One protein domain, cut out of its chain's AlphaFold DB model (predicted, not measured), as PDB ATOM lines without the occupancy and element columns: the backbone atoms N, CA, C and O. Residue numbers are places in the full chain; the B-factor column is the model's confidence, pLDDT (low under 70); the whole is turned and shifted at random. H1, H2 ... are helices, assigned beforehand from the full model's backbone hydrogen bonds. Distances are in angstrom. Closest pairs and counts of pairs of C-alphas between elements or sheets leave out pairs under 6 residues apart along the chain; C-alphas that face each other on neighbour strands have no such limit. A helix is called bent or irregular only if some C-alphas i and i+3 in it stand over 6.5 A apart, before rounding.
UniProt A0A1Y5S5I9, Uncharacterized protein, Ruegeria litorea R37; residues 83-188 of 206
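Overview. This is residues 83 to 188 of the 206 residues of an uncharacterized protein of Ruegeria litorea R37 (UniProt A0A1Y5S5I9). Picture a compact body of helices in which H3 and H5 lie side by side, running the same way, while H4 crosses near their last turns and bridges over to H2a. H1 folds back beside H2a as a helical hairpin at one end; the bent H2 runs nearly straight toward the opposite end, where little H6 sits by the first residues of H5, and a long stretch without named elements, residues 156 to 179, returns along one side to H6. The printed part has 106 residues with six named helices, H1 to H6 in order, and no named strand: the class is all helix. It is compact, with a radius of gyration of the C-alphas of 12.8 A and spans of 39 by 30 by 21 A.

Arrangement. Start with H1, residues 83 to 91, and H2, residues 95 to 112. By its hydrogen bonds H2 was assigned as one helix, but it is bent: C-alphas 102 and 105 are 6.7 A apart, and its arms H2a, residues 95 to 102, and H2b, residues 105 to 112, stand at a shallow tilt of 21 degrees. H1 and H2a form a hairpin and touch, opposite ways at a shallow tilt of 4 degrees; their closest C-alphas, Phe 89 and Leu 98, are 6.8 A apart. Next comes H3, residues 114 to 126, irregular, with C-alphas 115 and 118 at 7.2 A. H2b and H3 only just touch, with 3 pairs of C-alphas within 8 A, and only at the corner; the closest are Leu 110 and Met 116, 6.8 A. H4, residues 128 to 136, touches H2a about perpendicular at 74 degrees, the closest C-alphas being Leu 98 and Met 133, 5.4 A. H5, residues 144 to 155, touches H3 the same way at a shallow tilt of 14 degrees, the closest C-alphas being Gly 114 and Val 146, 5.9 A. With residues 150 to 154 alone H5 touches H4, at a steep tilt of 57 degrees; C-alphas Thr 135 and Gln 154 are closest, 4.9 A. With residues 144 to 145 alone it touches H6, residues 180 to 184; C-alphas Asp 144 and Arg 183 are closest, 5.2 A. H1 and H5 are apart. Every O i to N i+4 pair is within hydrogen-bond range in H1, H2a, H2b, H5 and H6, against 5 of 9 in H3 and 3 of 5 in H4.

Along the chain. Find C-alpha 83 at (6.252, 14.722, 16.609); from there H1 runs 12.3 A. H3 covers 20.0 A, and H5 16.2 A from C-alpha 144 at (3.611, -5.419, 2.134). H6 ends with C-alpha 184 at (6.549, -9.438, 6.190).

Size, cuts and confidence. The C-alphas farthest apart, Glu 93 and Glu 180, are 38.9 A from each other. The printed part has no cut, the link from H5 to H6 is long, and no printed residue is under 70 in pLDDT.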
ATOM      1  N   ASN A  83       6.431  13.330  16.189       96.38
ATOM      2  CA  ASN A  83       6.252  14.722  16.609       96.38
ATOM      3  C   ASN A  83       6.937  15.703  15.649       96.38
ATOM      4  O   ASN A  83       6.361  16.742  15.337       96.38
ATOM      5  N   PHE A  84       8.121  15.358  15.139       96.94
ATOM      6  CA  PHE A  84       8.804  16.139  14.112       96.94
ATOM      7  C   PHE A  84       8.009  16.194  12.799       96.94
ATOM      8  O   PHE A  84       7.851  17.275  12.244       96.94
ATOM      9  N   VAL A  85       7.437  15.074  12.337       97.88
ATOM     10  CA  VAL A  85       6.549  15.042  11.157       97.88
ATOM     11  C   VAL A  85       5.356  15.973  11.343       97.88
ATOM     12  O   VAL A  85       5.032  16.729  10.432       97.88
ATOM     13  N   LEU A  86       4.707  15.943  12.512       98.31
ATOM     14  CA  LEU A  86       3.587  16.843  12.803       98.31
ATOM     15  C   LEU A  86       4.028  18.310  12.809       98.31
ATOM     16  O   LEU A  86       3.360  19.146  12.211       98.31
ATOM     17  N   ALA A  87       5.170  18.607  13.424       98.06
ATOM     18  CA  ALA A  87       5.722  19.952  13.466       98.06
ATOM     19  C   ALA A  87       6.105  20.480  12.072       98.06
ATOM     20  O   ALA A  87       5.853  21.643  11.770       98.06
ATOM     21  N   ALA A  88       6.679  19.631  11.216       98.38
ATOM     22  CA  ALA A  88       7.002  19.975   9.836       98.38
ATOM     23  C   ALA A  88       5.739  20.161   8.997       98.38
ATOM     24  O   ALA A  88       5.640  21.138   8.264       98.38
ATOM     25  N   PHE A  89       4.750  19.283   9.151       98.50
ATOM     26  CA  PHE A  89       3.460  19.423   8.483       98.50
ATOM     27  C   PHE A  89       2.777  20.751   8.839       98.50
ATOM     28  O   PHE A  89       2.374  21.480   7.940       98.50
ATOM     29  N   ASP A  90       2.716  21.103  10.126       97.62
ATOM     30  CA  ASP A  90       2.101  22.356  10.582       97.62
ATOM     31  C   ASP A  90       2.886  23.608  10.127       97.62
ATOM     32  O   ASP A  90       2.327  24.705  10.079       97.62
ATOM     33  N   ALA A  91       4.178  23.463   9.811       97.25
ATOM     34  CA  ALA A  91       5.057  24.544   9.358       97.25
ATOM     35  C   ALA A  91       5.191  24.648   7.827       97.25
ATOM     36  O   ALA A  91       5.812  25.606   7.351       97.25
ATOM     37  N   ALA A  92       4.667  23.675   7.078       98.06
ATOM     38  CA  ALA A  92       4.753  23.632   5.627       98.06
ATOM     39  C   ALA A  92       3.838  24.689   4.990       98.06
ATOM     40  O   ALA A  92       2.672  24.841   5.345       98.06
ATOM     41  N   GLU A  93       4.378  25.412   4.017       96.62
ATOM     42  CA  GLU A  93       3.711  26.502   3.301       96.62
ATOM     43  C   GLU A  93       3.532  26.184   1.807       96.62
ATOM     44  O   GLU A  93       2.796  26.881   1.105       96.62
ATOM     45  N   THR A  94       4.202  25.142   1.300       96.94
ATOM     46  CA  THR A  94       4.220  24.786  -0.125       96.94
ATOM     47  C   THR A  94       4.053  23.285  -0.358       96.94
ATOM     48  O   THR A  94       4.385  22.456   0.488       96.94
ATOM     49  N   ASP A  95       3.587  22.923  -1.558       97.38
ATOM     50  CA  ASP A  95       3.517  21.523  -1.998       97.38
ATOM     51  C   ASP A  95       4.896  20.849  -1.995       97.38
ATOM     52  O   ASP A  95       4.998  19.687  -1.621       97.38
ATOM     53  N   GLU A  96       5.958  21.579  -2.346       96.44
ATOM     54  CA  GLU A  96       7.338  21.074  -2.317       96.44
ATOM     55  C   GLU A  96       7.773  20.697  -0.895       96.44
ATOM     56  O   GLU A  96       8.384  19.651  -0.684       96.44
ATOM     57  N   GLN A  97       7.390  21.492   0.108       97.69
ATOM     58  CA  GLN A  97       7.646  21.174   1.513       97.69
ATOM     59  C   GLN A  97       6.839  19.954   1.978       97.69
ATOM     60  O   GLN A  97       7.382  19.095   2.674       97.69
ATOM     61  N   LEU A  98       5.576  19.820   1.554       98.50
ATOM     62  CA  LEU A  98       4.778  18.617   1.828       98.50
ATOM     63  C   LEU A  98       5.390  17.364   1.179       98.50
ATOM     64  O   LEU A  98       5.458  16.314   1.817       98.50
ATOM     65  N   GLU A  99       5.876  17.467  -0.060       97.38
ATOM     66  CA  GLU A  99       6.591  16.378  -0.735       97.38
ATOM     67  C   GLU A  99       7.893  16.022  -0.003       97.38
ATOM     68  O   GLU A  99       8.152  14.840   0.229       97.38
ATOM     69  N   LYS A 100       8.665  17.021   0.448       97.06
ATOM     70  CA  LYS A 100       9.891  16.825   1.241       97.06
ATOM     71  C   LYS A 100       9.613  16.043   2.531       97.06
ATOM     72  O   LYS A 100      10.340  15.103   2.847       97.06
ATOM     73  N   ILE A 101       8.532  16.366   3.249       97.88
ATOM     74  CA  ILE A 101       8.106  15.628   4.455       97.88
ATOM     75  C   ILE A 101       7.706  14.187   4.112       97.88
ATOM     76  O   ILE A 101       8.061  13.253   4.836       97.88
ATOM     77  N   ALA A 102       6.969  14.003   3.016       97.75
ATOM     78  CA  ALA A 102       6.480  12.696   2.598       97.75
ATOM     79  C   ALA A 102       7.607  11.739   2.188       97.75
ATOM     80  O   ALA A 102       7.542  10.568   2.548       97.75
ATOM     81  N   ILE A 103       8.621  12.238   1.473       95.00
ATOM     82  CA  ILE A 103       9.738  11.438   0.944       95.00
ATOM     83  C   ILE A 103      10.860  11.254   1.981       95.00
ATOM     84  O   ILE A 103      11.636  10.312   1.897       95.00
ATOM     85  N   GLY A 104      10.960  12.134   2.979       94.06
ATOM     86  CA  GLY A 104      11.912  11.978   4.079       94.06
ATOM     87  C   GLY A 104      11.292  11.248   5.275       94.06
ATOM     88  O   GLY A 104      11.059  10.036   5.234       94.06
ATOM     89  N   PRO A 105      10.965  11.976   6.356       95.31
ATOM     90  CA  PRO A 105      10.661  11.374   7.650       95.31
ATOM     91  C   PRO A 105       9.433  10.447   7.653       95.31
ATOM     92  O   PRO A 105       9.355   9.557   8.500       95.31
ATOM     93  N   ILE A 106       8.472  10.614   6.733       97.12
ATOM     94  CA  ILE A 106       7.322   9.698   6.610       97.12
ATOM     95  C   ILE A 106       7.735   8.343   6.029       97.12
ATOM     96  O   ILE A 106       7.292   7.305   6.530       97.12
ATOM     97  N   GLU A 107       8.568   8.331   4.991       96.12
ATOM     98  CA  GLU A 107       9.104   7.090   4.435       96.12
ATOM     99  C   GLU A 107       9.983   6.369   5.452       96.12
ATOM    100  O   GLU A 107       9.831   5.155   5.619       96.12
ATOM    101  N   ASP A 108      10.828   7.102   6.176       94.31
ATOM    102  CA  ASP A 108      11.736   6.534   7.175       94.31
ATOM    103  C   ASP A 108      10.976   5.857   8.324       94.31
ATOM    104  O   ASP A 108      11.211   4.677   8.630       94.31
ATOM    105  N   ILE A 109      10.008   6.564   8.923       95.50
ATOM    106  CA  ILE A 109       9.248   6.041  10.062       95.50
ATOM    107  C   ILE A 109       8.366   4.857   9.661       95.50
ATOM    108  O   ILE A 109       8.309   3.881  10.400       95.50
ATOM    109  N   LEU A 110       7.709   4.880   8.497       96.62
ATOM    110  CA  LEU A 110       6.864   3.764   8.054       96.62
ATOM    111  C   LEU A 110       7.686   2.576   7.531       96.62
ATOM    112  O   LEU A 110       7.218   1.437   7.587       96.62
ATOM    113  N   SER A 111       8.904   2.814   7.039       95.19
ATOM    114  CA  SER A 111       9.818   1.750   6.610       95.19
ATOM    115  C   SER A 111      10.426   0.986   7.783       95.19
ATOM    116  O   SER A 111      10.696  -0.208   7.632       95.19
ATOM    117  N   SER A 112      10.670   1.664   8.907       94.31
ATOM    118  CA  SER A 112      11.339   1.090  10.083       94.31
ATOM    119  C   SER A 112      10.362   0.700  11.191       94.31
ATOM    120  O   SER A 112      10.554  -0.317  11.850       94.31
ATOM    121  N   TYR A 113       9.298   1.484  11.374       95.06
ATOM    122  CA  TYR A 113       8.354   1.401  12.489       95.06
ATOM    123  C   TYR A 113       6.910   1.346  11.969       95.06
ATOM    124  O   TYR A 113       6.059   2.168  12.324       95.06
ATOM    125  N   GLY A 114       6.615   0.378  11.101       95.38
ATOM    126  CA  GLY A 114       5.319   0.201  10.445       95.38
ATOM    127  C   GLY A 114       4.127   0.081  11.400       95.38
ATOM    128  O   GLY A 114       3.005   0.452  11.039       95.38
ATOM    129  N   SER A 115       4.344  -0.333  12.654       94.69
ATOM    130  CA  SER A 115       3.309  -0.303  13.699       94.69
ATOM    131  C   SER A 115       2.797   1.103  14.026       94.69
ATOM    132  O   SER A 115       1.758   1.231  14.674       94.69
ATOM    133  N   MET A 116       3.471   2.160  13.563       96.25
ATOM    134  CA  MET A 116       3.006   3.546  13.661       96.25
ATOM    135  C   MET A 116       1.867   3.875  12.684       96.25
ATOM    136  O   MET A 116       1.184   4.880  12.878       96.25
ATOM    137  N   MET A 117       1.586   3.031  11.683       97.88
ATOM    138  CA  MET A 117       0.545   3.256  10.666       97.88
ATOM    139  C   MET A 117      -0.844   3.676  11.215       97.88
ATOM    140  O   MET A 117      -1.464   4.552  10.610       97.88
ATOM    141  N   PRO A 118      -1.353   3.166  12.361       98.00
ATOM    142  CA  PRO A 118      -2.612   3.651  12.938       98.00
ATOM    143  C   PRO A 118      -2.622   5.157  13.263       98.00
ATOM    144  O   PRO A 118      -3.673   5.793  13.171       98.00
ATOM    145  N   HIS A 119      -1.476   5.753  13.615       98.00
ATOM    146  CA  HIS A 119      -1.369   7.200  13.846       98.00
ATOM    147  C   HIS A 119      -1.573   7.985  12.544       98.00
ATOM    148  O   HIS A 119      -2.320   8.968  12.521       98.00
ATOM    149  N   PHE A 120      -0.977   7.502  11.453       98.56
ATOM    150  CA  PHE A 120      -1.117   8.073  10.116       98.56
ATOM    151  C   PHE A 120      -2.555   7.984   9.604       98.56
ATOM    152  O   PHE A 120      -3.108   8.987   9.160       98.56
ATOM    153  N   GLU A 121      -3.191   6.817   9.727       98.75
ATOM    154  CA  GLU A 121      -4.599   6.626   9.355       98.75
ATOM    155  C   GLU A 121      -5.519   7.570  10.136       98.75
ATOM    156  O   GLU A 121      -6.354   8.259   9.547       98.75
ATOM    157  N   ALA A 122      -5.335   7.653  11.458       98.50
ATOM    158  CA  ALA A 122      -6.153   8.507  12.311       98.50
ATOM    159  C   ALA A 122      -5.992  10.000  11.979       98.50
ATOM    160  O   ALA A 122      -6.979  10.742  12.019       98.50
ATOM    161  N   LYS A 123      -4.775  10.460  11.652       98.50
ATOM    162  CA  LYS A 123      -4.530  11.851  11.236       98.50
ATOM    163  C   LYS A 123      -5.094  12.115   9.837       98.50
ATOM    164  O   LYS A 123      -5.861  13.059   9.692       98.50
ATOM    165  N   ALA A 124      -4.843  11.249   8.855       98.50
ATOM    166  CA  ALA A 124      -5.352  11.383   7.483       98.50
ATOM    167  C   ALA A 124      -6.891  11.335   7.382       98.50
ATOM    168  O   ALA A 124      -7.494  11.934   6.487       98.50
ATOM    169  N   GLN A 125      -7.551  10.627   8.304       98.19
ATOM    170  CA  GLN A 125      -9.011  10.628   8.395       98.19
ATOM    171  C   GLN A 125      -9.557  11.988   8.852       98.19
ATOM    172  O   GLN A 125     -10.623  12.409   8.402       98.19
ATOM    173  N   ARG A 126      -8.852  12.658   9.767       98.19
ATOM    174  CA  ARG A 126      -9.279  13.928  10.372       98.19
ATOM    175  C   ARG A 126      -8.827  15.146   9.576       98.19
ATOM    176  O   ARG A 126      -9.458  16.192   9.682       98.19
ATOM    177  N   ASP A 127      -7.759  14.999   8.805       98.31
ATOM    178  CA  ASP A 127      -7.053  16.090   8.154       98.31
ATOM    179  C   ASP A 127      -6.821  15.770   6.664       98.31
ATOM    180  O   ASP A 127      -5.935  14.976   6.322       98.31
ATOM    181  N   PRO A 128      -7.649  16.335   5.763       97.94
ATOM    182  CA  PRO A 128      -7.510  16.147   4.323       97.94
ATOM    183  C   PRO A 128      -6.160  16.587   3.753       97.94
ATOM    184  O   PRO A 128      -5.692  15.976   2.798       97.94
ATOM    185  N   GLU A 129      -5.526  17.612   4.319       98.38
ATOM    186  CA  GLU A 129      -4.238  18.107   3.832       98.38
ATOM    187  C   GLU A 129      -3.107  17.159   4.232       98.38
ATOM    188  O   GLU A 129      -2.271  16.806   3.401       98.38
ATOM    189  N   PHE A 130      -3.161  16.611   5.451       98.62
ATOM    190  CA  PHE A 130      -2.251  15.536   5.854       98.62
ATOM    191  C   PHE A 130      -2.427  14.295   4.974       98.62
ATOM    192  O   PHE A 130      -1.451  13.684   4.542       98.62
ATOM    193  N   ARG A 131      -3.674  13.927   4.648       98.62
ATOM    194  CA  ARG A 131      -3.946  12.834   3.701       98.62
ATOM    195  C   ARG A 131      -3.343  13.114   2.324       98.62
ATOM    196  O   ARG A 131      -2.767  12.206   1.730       98.62
ATOM    197  N   ARG A 132      -3.451  14.353   1.839       98.56
ATOM    198  CA  ARG A 132      -2.840  14.788   0.582       98.56
ATOM    199  C   ARG A 132      -1.319  14.699   0.618       98.56
ATOM    200  O   ARG A 132      -0.751  14.153  -0.322       98.56
ATOM    201  N   MET A 133      -0.672  15.117   1.702       98.62
ATOM    202  CA  MET A 133       0.774  14.950   1.887       98.62
ATOM    203  C   MET A 133       1.210  13.483   1.729       98.62
ATOM    204  O   MET A 133       2.144  13.188   0.986       98.62
ATOM    205  N   LEU A 134       0.475  12.539   2.330       98.56
ATOM    206  CA  LEU A 134       0.786  11.104   2.244       98.56
ATOM    207  C   LEU A 134       0.748  10.527   0.821       98.56
ATOM    208  O   LEU A 134       1.254   9.426   0.600       98.56
ATOM    209  N   THR A 135       0.172  11.233  -0.153       98.44
ATOM    210  CA  THR A 135       0.176  10.798  -1.560       98.44
ATOM    211  C   THR A 135       1.556  10.854  -2.205       98.44
ATOM    212  O   THR A 135       1.808  10.070  -3.118       98.44
ATOM    213  N   ALA A 136       2.456  11.705  -1.709       97.88
ATOM    214  CA  ALA A 136       3.816  11.819  -2.225       97.88
ATOM    215  C   ALA A 136       4.771  10.744  -1.678       97.88
ATOM    216  O   ALA A 136       5.808  10.515  -2.286       97.88
ATOM    217  N   ALA A 137       4.409  10.046  -0.594       97.38
ATOM    218  CA  ALA A 137       5.244   8.995  -0.017       97.38
ATOM    219  C   ALA A 137       5.314   7.762  -0.933       97.38
ATOM    220  O   ALA A 137       4.304   7.270  -1.462       97.38
ATOM    221  N   TRP A 138       6.519   7.246  -1.118       96.31
ATOM    222  CA  TRP A 138       6.823   6.047  -1.882       96.31
ATOM    223  C   TRP A 138       7.007   4.862  -0.945       96.31
ATOM    224  O   TRP A 138       7.040   4.981   0.274       96.31
ATOM    225  N   ARG A 139       7.088   3.661  -1.520       95.56
ATOM    226  CA  ARG A 139       7.173   2.443  -0.716       95.56
ATOM    227  C   ARG A 139       8.452   2.364   0.113       95.56
ATOM    228  O   ARG A 139       8.403   1.887   1.240       95.56
ATOM    229  N   CYS A 140       9.584   2.742  -0.479       92.56
ATOM    230  CA  CYS A 140      10.918   2.581   0.096       92.56
ATOM    231  C   CYS A 140      11.116   1.229   0.787       92.56
ATOM    232  O   CYS A 140      11.166   0.207   0.102       92.56
ATOM    233  N   GLY A 141      11.222   1.213   2.116       93.75
ATOM    234  CA  GLY A 141      11.384  -0.005   2.892       93.75
ATOM    235  C   GLY A 141      10.077  -0.693   3.284       93.75
ATOM    236  O   GLY A 141      10.131  -1.854   3.657       93.75
ATOM    237  N   MET A 142       8.923  -0.031   3.257       96.44
ATOM    238  CA  MET A 142       7.691  -0.508   3.903       96.44
ATOM    239  C   MET A 142       7.334  -1.965   3.565       96.44
ATOM    240  O   MET A 142       7.395  -2.396   2.404       96.44
ATOM    241  N   SER A 143       6.901  -2.703   4.592       97.06
ATOM    242  CA  SER A 143       6.363  -4.055   4.446       97.06
ATOM    243  C   SER A 143       5.160  -4.072   3.490       97.06
ATOM    244  O   SER A 143       4.542  -3.037   3.209       97.06
ATOM    245  N   ASP A 144       4.790  -5.255   2.995       97.38
ATOM    246  CA  ASP A 144       3.611  -5.419   2.134       97.38
ATOM    247  C   ASP A 144       2.339  -4.881   2.829       97.38
ATOM    248  O   ASP A 144       1.513  -4.225   2.191       97.38
ATOM    249  N   ASN A 145       2.201  -5.112   4.141       97.62
ATOM    250  CA  ASN A 145       1.045  -4.683   4.932       97.62
ATOM    251  C   ASN A 145       0.972  -3.154   5.080       97.62
ATOM    252  O   ASN A 145      -0.074  -2.554   4.819       97.62
ATOM    253  N   VAL A 146       2.078  -2.513   5.466       98.25
ATOM    254  CA  VAL A 146       2.143  -1.052   5.634       98.25
ATOM    255  C   VAL A 146       1.907  -0.353   4.298       98.25
ATOM    256  O   VAL A 146       1.078   0.557   4.215       98.25
ATOM    257  N   TRP A 147       2.555  -0.825   3.229       98.00
ATOM    258  CA  TRP A 147       2.389  -0.247   1.898       98.00
ATOM    259  C   TRP A 147       0.952  -0.373   1.391       98.00
ATOM    260  O   TRP A 147       0.385   0.605   0.906       98.00
ATOM    261  N   ALA A 148       0.318  -1.539   1.547       97.69
ATOM    262  CA  ALA A 148      -1.075  -1.723   1.145       97.69
ATOM    263  C   ALA A 148      -2.017  -0.736   1.857       97.69
ATOM    264  O   ALA A 148      -2.893  -0.150   1.216       97.69
ATOM    265  N   ARG A 149      -1.810  -0.498   3.158       98.50
ATOM    266  CA  ARG A 149      -2.600   0.460   3.949       98.50
ATOM    267  C   ARG A 149      -2.368   1.900   3.505       98.50
ATOM    268  O   ARG A 149      -3.338   2.620   3.275       98.50
ATOM    269  N   LEU A 150      -1.112   2.302   3.295       98.25
ATOM    270  CA  LEU A 150      -0.796   3.619   2.740       98.25
ATOM    271  C   LEU A 150      -1.461   3.803   1.368       98.25
ATOM    272  O   LEU A 150      -2.081   4.832   1.118       98.25
ATOM    273  N   ARG A 151      -1.454   2.782   0.504       97.88
ATOM    274  CA  ARG A 151      -2.093   2.861  -0.818       97.88
ATOM    275  C   ARG A 151      -3.600   3.043  -0.778       97.88
ATOM    276  O   ARG A 151      -4.128   3.722  -1.657       97.88
ATOM    277  N   LEU A 152      -4.283   2.518   0.236       97.81
ATOM    278  CA  LEU A 152      -5.703   2.811   0.445       97.81
ATOM    279  C   LEU A 152      -5.929   4.289   0.776       97.81
ATOM    280  O   LEU A 152      -6.858   4.891   0.240       97.81
ATOM    281  N   ILE A 153      -5.063   4.885   1.600       98.06
ATOM    282  CA  ILE A 153      -5.106   6.322   1.902       98.06
ATOM    283  C   ILE A 153      -4.875   7.133   0.622       98.06
ATOM    284  O   ILE A 153      -5.664   8.025   0.314       98.06
ATOM    285  N   GLN A 154      -3.840   6.791  -0.150       97.56
ATOM    286  CA  GLN A 154      -3.502   7.509  -1.381       97.56
ATOM    287  C   GLN A 154      -4.606   7.402  -2.442       97.56
ATOM    288  O   GLN A 154      -4.909   8.376  -3.122       97.56
ATOM    289  N   ALA A 155      -5.242   6.235  -2.572       97.00
ATOM    290  CA  ALA A 155      -6.342   6.026  -3.513       97.00
ATOM    291  C   ALA A 155      -7.623   6.790  -3.137       97.00
ATOM    292  O   ALA A 155      -8.468   7.022  -4.002       97.00
ATOM    293  N   ALA A 156      -7.782   7.162  -1.865       96.62
ATOM    294  CA  ALA A 156      -8.931   7.918  -1.380       96.62
ATOM    295  C   ALA A 156      -8.787   9.438  -1.568       96.62
ATOM    296  O   ALA A 156      -9.768  10.157  -1.371       96.62
ATOM    297  N   GLU A 157      -7.601   9.940  -1.926       97.69
ATOM    298  CA  GLU A 157      -7.361  11.371  -2.084       97.69
ATOM    299  C   GLU A 157      -7.677  11.850  -3.514       97.69
ATOM    300  O   GLU A 157      -6.996  11.448  -4.459       97.69
ATOM    301  N   PRO A 158      -8.693  12.715  -3.710       96.62
ATOM    302  CA  PRO A 158      -9.070  13.192  -5.041       96.62
ATOM    303  C   PRO A 158      -8.063  14.163  -5.672       96.62
ATOM    304  O   PRO A 158      -8.080  14.313  -6.895       96.62
ATOM    305  N   ASN A 159      -7.225  14.836  -4.877       96.94
ATOM    306  CA  ASN A 159      -6.259  15.821  -5.364       96.94
ATOM    307  C   ASN A 159      -4.844  15.528  -4.832       96.94
ATOM    308  O   ASN A 159      -4.357  16.253  -3.960       96.94
ATOM    309  N   PRO A 160      -4.182  14.464  -5.320       97.62
ATOM    310  CA  PRO A 160      -2.861  14.085  -4.834       97.62
ATOM    311  C   PRO A 160      -1.793  15.129  -5.175       97.62
ATOM    312  O   PRO A 160      -1.965  15.961  -6.069       97.62
ATOM    313  N   LEU A 161      -0.669  15.063  -4.465       97.88
ATOM    314  CA  LEU A 161       0.532  15.812  -4.812       97.88
ATOM    315  C   LEU A 161       1.121  15.316  -6.147       97.88
ATOM    316  O   LEU A 161       0.978  14.130  -6.477       97.88
ATOM    317  N   PRO A 162       1.790  16.193  -6.920       93.62
ATOM    318  CA  PRO A 162       2.399  15.837  -8.205       93.62
ATOM    319  C   PRO A 162       3.349  14.632  -8.146       93.62
ATOM    320  O   PRO A 162       3.378  13.842  -9.093       93.62
ATOM    321  N   GLY A 163       4.083  14.462  -7.042       90.31
ATOM    322  CA  GLY A 163       5.025  13.360  -6.819       90.31
ATOM    323  C   GLY A 163       4.403  11.975  -6.584       90.31
ATOM    324  O   GLY A 163       5.140  11.000  -6.410       90.31
ATOM    325  N   MET A 164       3.069  11.842  -6.578       94.31
ATOM    326  CA  MET A 164       2.404  10.569  -6.292       94.31
ATOM    327  C   MET A 164       2.729   9.477  -7.323       94.31
ATOM    328  O   MET A 164       2.508   9.622  -8.529       94.31
ATOM    329  N   ILE A 165       3.122   8.298  -6.830       92.19
ATOM    330  CA  ILE A 165       3.264   7.100  -7.665       92.19
ATOM    331  C   ILE A 165       1.892   6.668  -8.212       92.19
ATOM    332  O   ILE A 165       0.985   6.367  -7.421       92.19
ATOM    333  N   PRO A 166       1.725   6.534  -9.546       93.31
ATOM    334  CA  PRO A 166       0.443   6.188 -10.152       93.31
ATOM    335  C   PRO A 166      -0.219   4.945  -9.541       93.31
ATOM    336  O   PRO A 166       0.428   3.912  -9.345       93.31
ATOM    337  N   LEU A 167      -1.537   5.005  -9.309       92.06
ATOM    338  CA  LEU A 167      -2.321   3.906  -8.714       92.06
ATOM    339  C   LEU A 167      -2.183   2.573  -9.463       92.06
ATOM    340  O   LEU A 167      -2.150   1.516  -8.839       92.06
ATOM    341  N   LYS A 168      -1.992   2.621 -10.788       91.69
ATOM    342  CA  LYS A 168      -1.801   1.442 -11.652       91.69
ATOM    343  C   LYS A 168      -0.593   0.568 -11.293       91.69
ATOM    344  O   LYS A 168      -0.553  -0.576 -11.726       91.69
ATOM    345  N   HIS A 169       0.393   1.096 -10.561       90.06
ATOM    346  CA  HIS A 169       1.535   0.301 -10.096       90.06
ATOM    347  C   HIS A 169       1.186  -0.620  -8.920       90.06
ATOM    348  O   HIS A 169       1.997  -1.471  -8.573       90.06
ATOM    349  N   GLY A 170      -0.008  -0.464  -8.336       87.81
ATOM    350  CA  GLY A 170      -0.537  -1.395  -7.345       87.81
ATOM    351  C   GLY A 170       0.280  -1.463  -6.057       87.81
ATOM    352  O   GLY A 170       0.955  -0.502  -5.671       87.81
ATOM    353  N   VAL A 171       0.164  -2.606  -5.382       88.69
ATOM    354  CA  VAL A 171       0.903  -2.941  -4.152       88.69
ATOM    355  C   VAL A 171       2.244  -3.614  -4.462       88.69
ATOM    356  O   VAL A 171       3.089  -3.739  -3.583       88.69
ATOM    357  N   GLU A 172       2.469  -3.997  -5.717       88.31
ATOM    358  CA  GLU A 172       3.672  -4.668  -6.210       88.31
ATOM    359  C   GLU A 172       4.821  -3.690  -6.502       88.31
ATOM    360  O   GLU A 172       5.958  -4.110  -6.718       88.31
ATOM    361  N   TYR A 173       4.551  -2.378  -6.505       89.12
ATOM    362  CA  TYR A 173       5.572  -1.346  -6.678       89.12
ATOM    363  C   TYR A 173       6.765  -1.595  -5.743       89.12
ATOM    364  O   TYR A 173       6.568  -1.759  -4.540       89.12
ATOM    365  N   MET A 174       7.983  -1.640  -6.301       88.06
ATOM    366  CA  MET A 174       9.266  -1.843  -5.598       88.06
ATOM    367  C   MET A 174       9.381  -3.141  -4.774       88.06
ATOM    368  O   MET A 174      10.322  -3.296  -3.997       88.06
ATOM    369  N   GLN A 175       8.460  -4.093  -4.941       88.62
ATOM    370  CA  GLN A 175       8.456  -5.350  -4.187       88.62
ATOM    371  C   GLN A 175       9.721  -6.191  -4.429       88.62
ATOM    372  O   GLN A 175      10.181  -6.891  -3.533       88.62
ATOM    373  N   ASP A 176      10.288  -6.112  -5.631       90.81
ATOM    374  CA  ASP A 176      11.507  -6.808  -6.052       90.81
ATOM    375  C   ASP A 176      12.785  -6.272  -5.389       90.81
ATOM    376  O   ASP A 176      13.827  -6.924  -5.450       90.81
ATOM    377  N   ARG A 177      12.711  -5.107  -4.733       91.19
ATOM    378  CA  ARG A 177      13.835  -4.497  -4.009       91.19
ATOM    379  C   ARG A 177      13.890  -4.861  -2.528       91.19
ATOM    380  O   ARG A 177      14.869  -4.519  -1.871       91.19
ATOM    381  N   LEU A 178      12.863  -5.533  -2.008       93.44
ATOM    382  CA  LEU A 178      12.775  -5.914  -0.601       93.44
ATOM    383  C   LEU A 178      13.041  -7.406  -0.420       93.44
ATOM    384  O   LEU A 178      12.581  -8.239  -1.206       93.44
ATOM    385  N   SER A 179      13.756  -7.745   0.653       94.50
ATOM    386  CA  SER A 179      13.905  -9.138   1.068       94.50
ATOM    387  C   SER A 179      12.557  -9.714   1.519       94.50
ATOM    388  O   SER A 179      11.642  -8.983   1.895       94.50
ATOM    389  N   GLU A 180      12.418 -11.042   1.520       95.00
ATOM    390  CA  GLU A 180      11.213 -11.691   2.058       95.00
ATOM    391  C   GLU A 180      10.964 -11.304   3.524       95.00
ATOM    392  O   GLU A 180       9.823 -11.067   3.908       95.00
ATOM    393  N   VAL A 181      12.038 -11.153   4.307       93.94
ATOM    394  CA  VAL A 181      11.981 -10.725   5.711       93.94
ATOM    395  C   VAL A 181      11.421  -9.306   5.833       93.94
ATOM    396  O   VAL A 181      10.498  -9.083   6.612       93.94
ATOM    397  N   ASP A 182      11.920  -8.358   5.034       94.00
ATOM    398  CA  ASP A 182      11.459  -6.962   5.070       94.00
ATOM    399  C   ASP A 182      10.008  -6.808   4.613       94.00
ATOM    400  O   ASP A 182       9.295  -5.918   5.068       94.00
ATOM    401  N   ARG A 183       9.552  -7.683   3.712       95.62
ATOM    402  CA  ARG A 183       8.182  -7.644   3.196       95.62
ATOM    403  C   ARG A 183       7.137  -8.064   4.222       95.62
ATOM    404  O   ARG A 183       6.005  -7.598   4.121       95.62
ATOM    405  N   VAL A 184       7.490  -8.921   5.179       95.62
ATOM    406  CA  VAL A 184       6.549  -9.438   6.190       95.62
ATOM    407  C   VAL A 184       6.704  -8.786   7.561       95.62
ATOM    408  O   VAL A 184       5.833  -8.970   8.408       95.62
ATOM    409  N   ASN A 185       7.790  -8.045   7.795       94.38
ATOM    410  CA  ASN A 185       8.053  -7.412   9.079       94.38
ATOM    411  C   ASN A 185       7.728  -5.912   9.050       94.38
ATOM    412  O   ASN A 185       8.462  -5.124   8.454       94.38
ATOM    413  N   ASP A 186       6.635  -5.526   9.714       94.69
ATOM    414  CA  ASP A 186       6.204  -4.127   9.822       94.69
ATOM    415  C   ASP A 186       7.191  -3.289  10.645       94.69
ATOM    416  O   ASP A 186       7.511  -2.166  10.263       94.69
ATOM    417  N   ASP A 187       7.690  -3.839  11.754       92.50
ATOM    418  CA  ASP A 187       8.662  -3.180  12.627       92.50
ATOM    419  C   ASP A 187      10.030  -3.826  12.429       92.50
ATOM    420  O   ASP A 187      10.358  -4.878  12.992       92.50
ATOM    421  N   LYS A 188      10.864  -3.192  11.613       89.44
ATOM    422  CA  LYS A 188      12.226  -3.670  11.406       89.44
ATOM    423  C   LYS A 188      13.033  -3.364  12.649       89.44
ATOM    424  O   LYS A 188      12.960  -2.261  13.182       89.44
TER     425      LYS A 188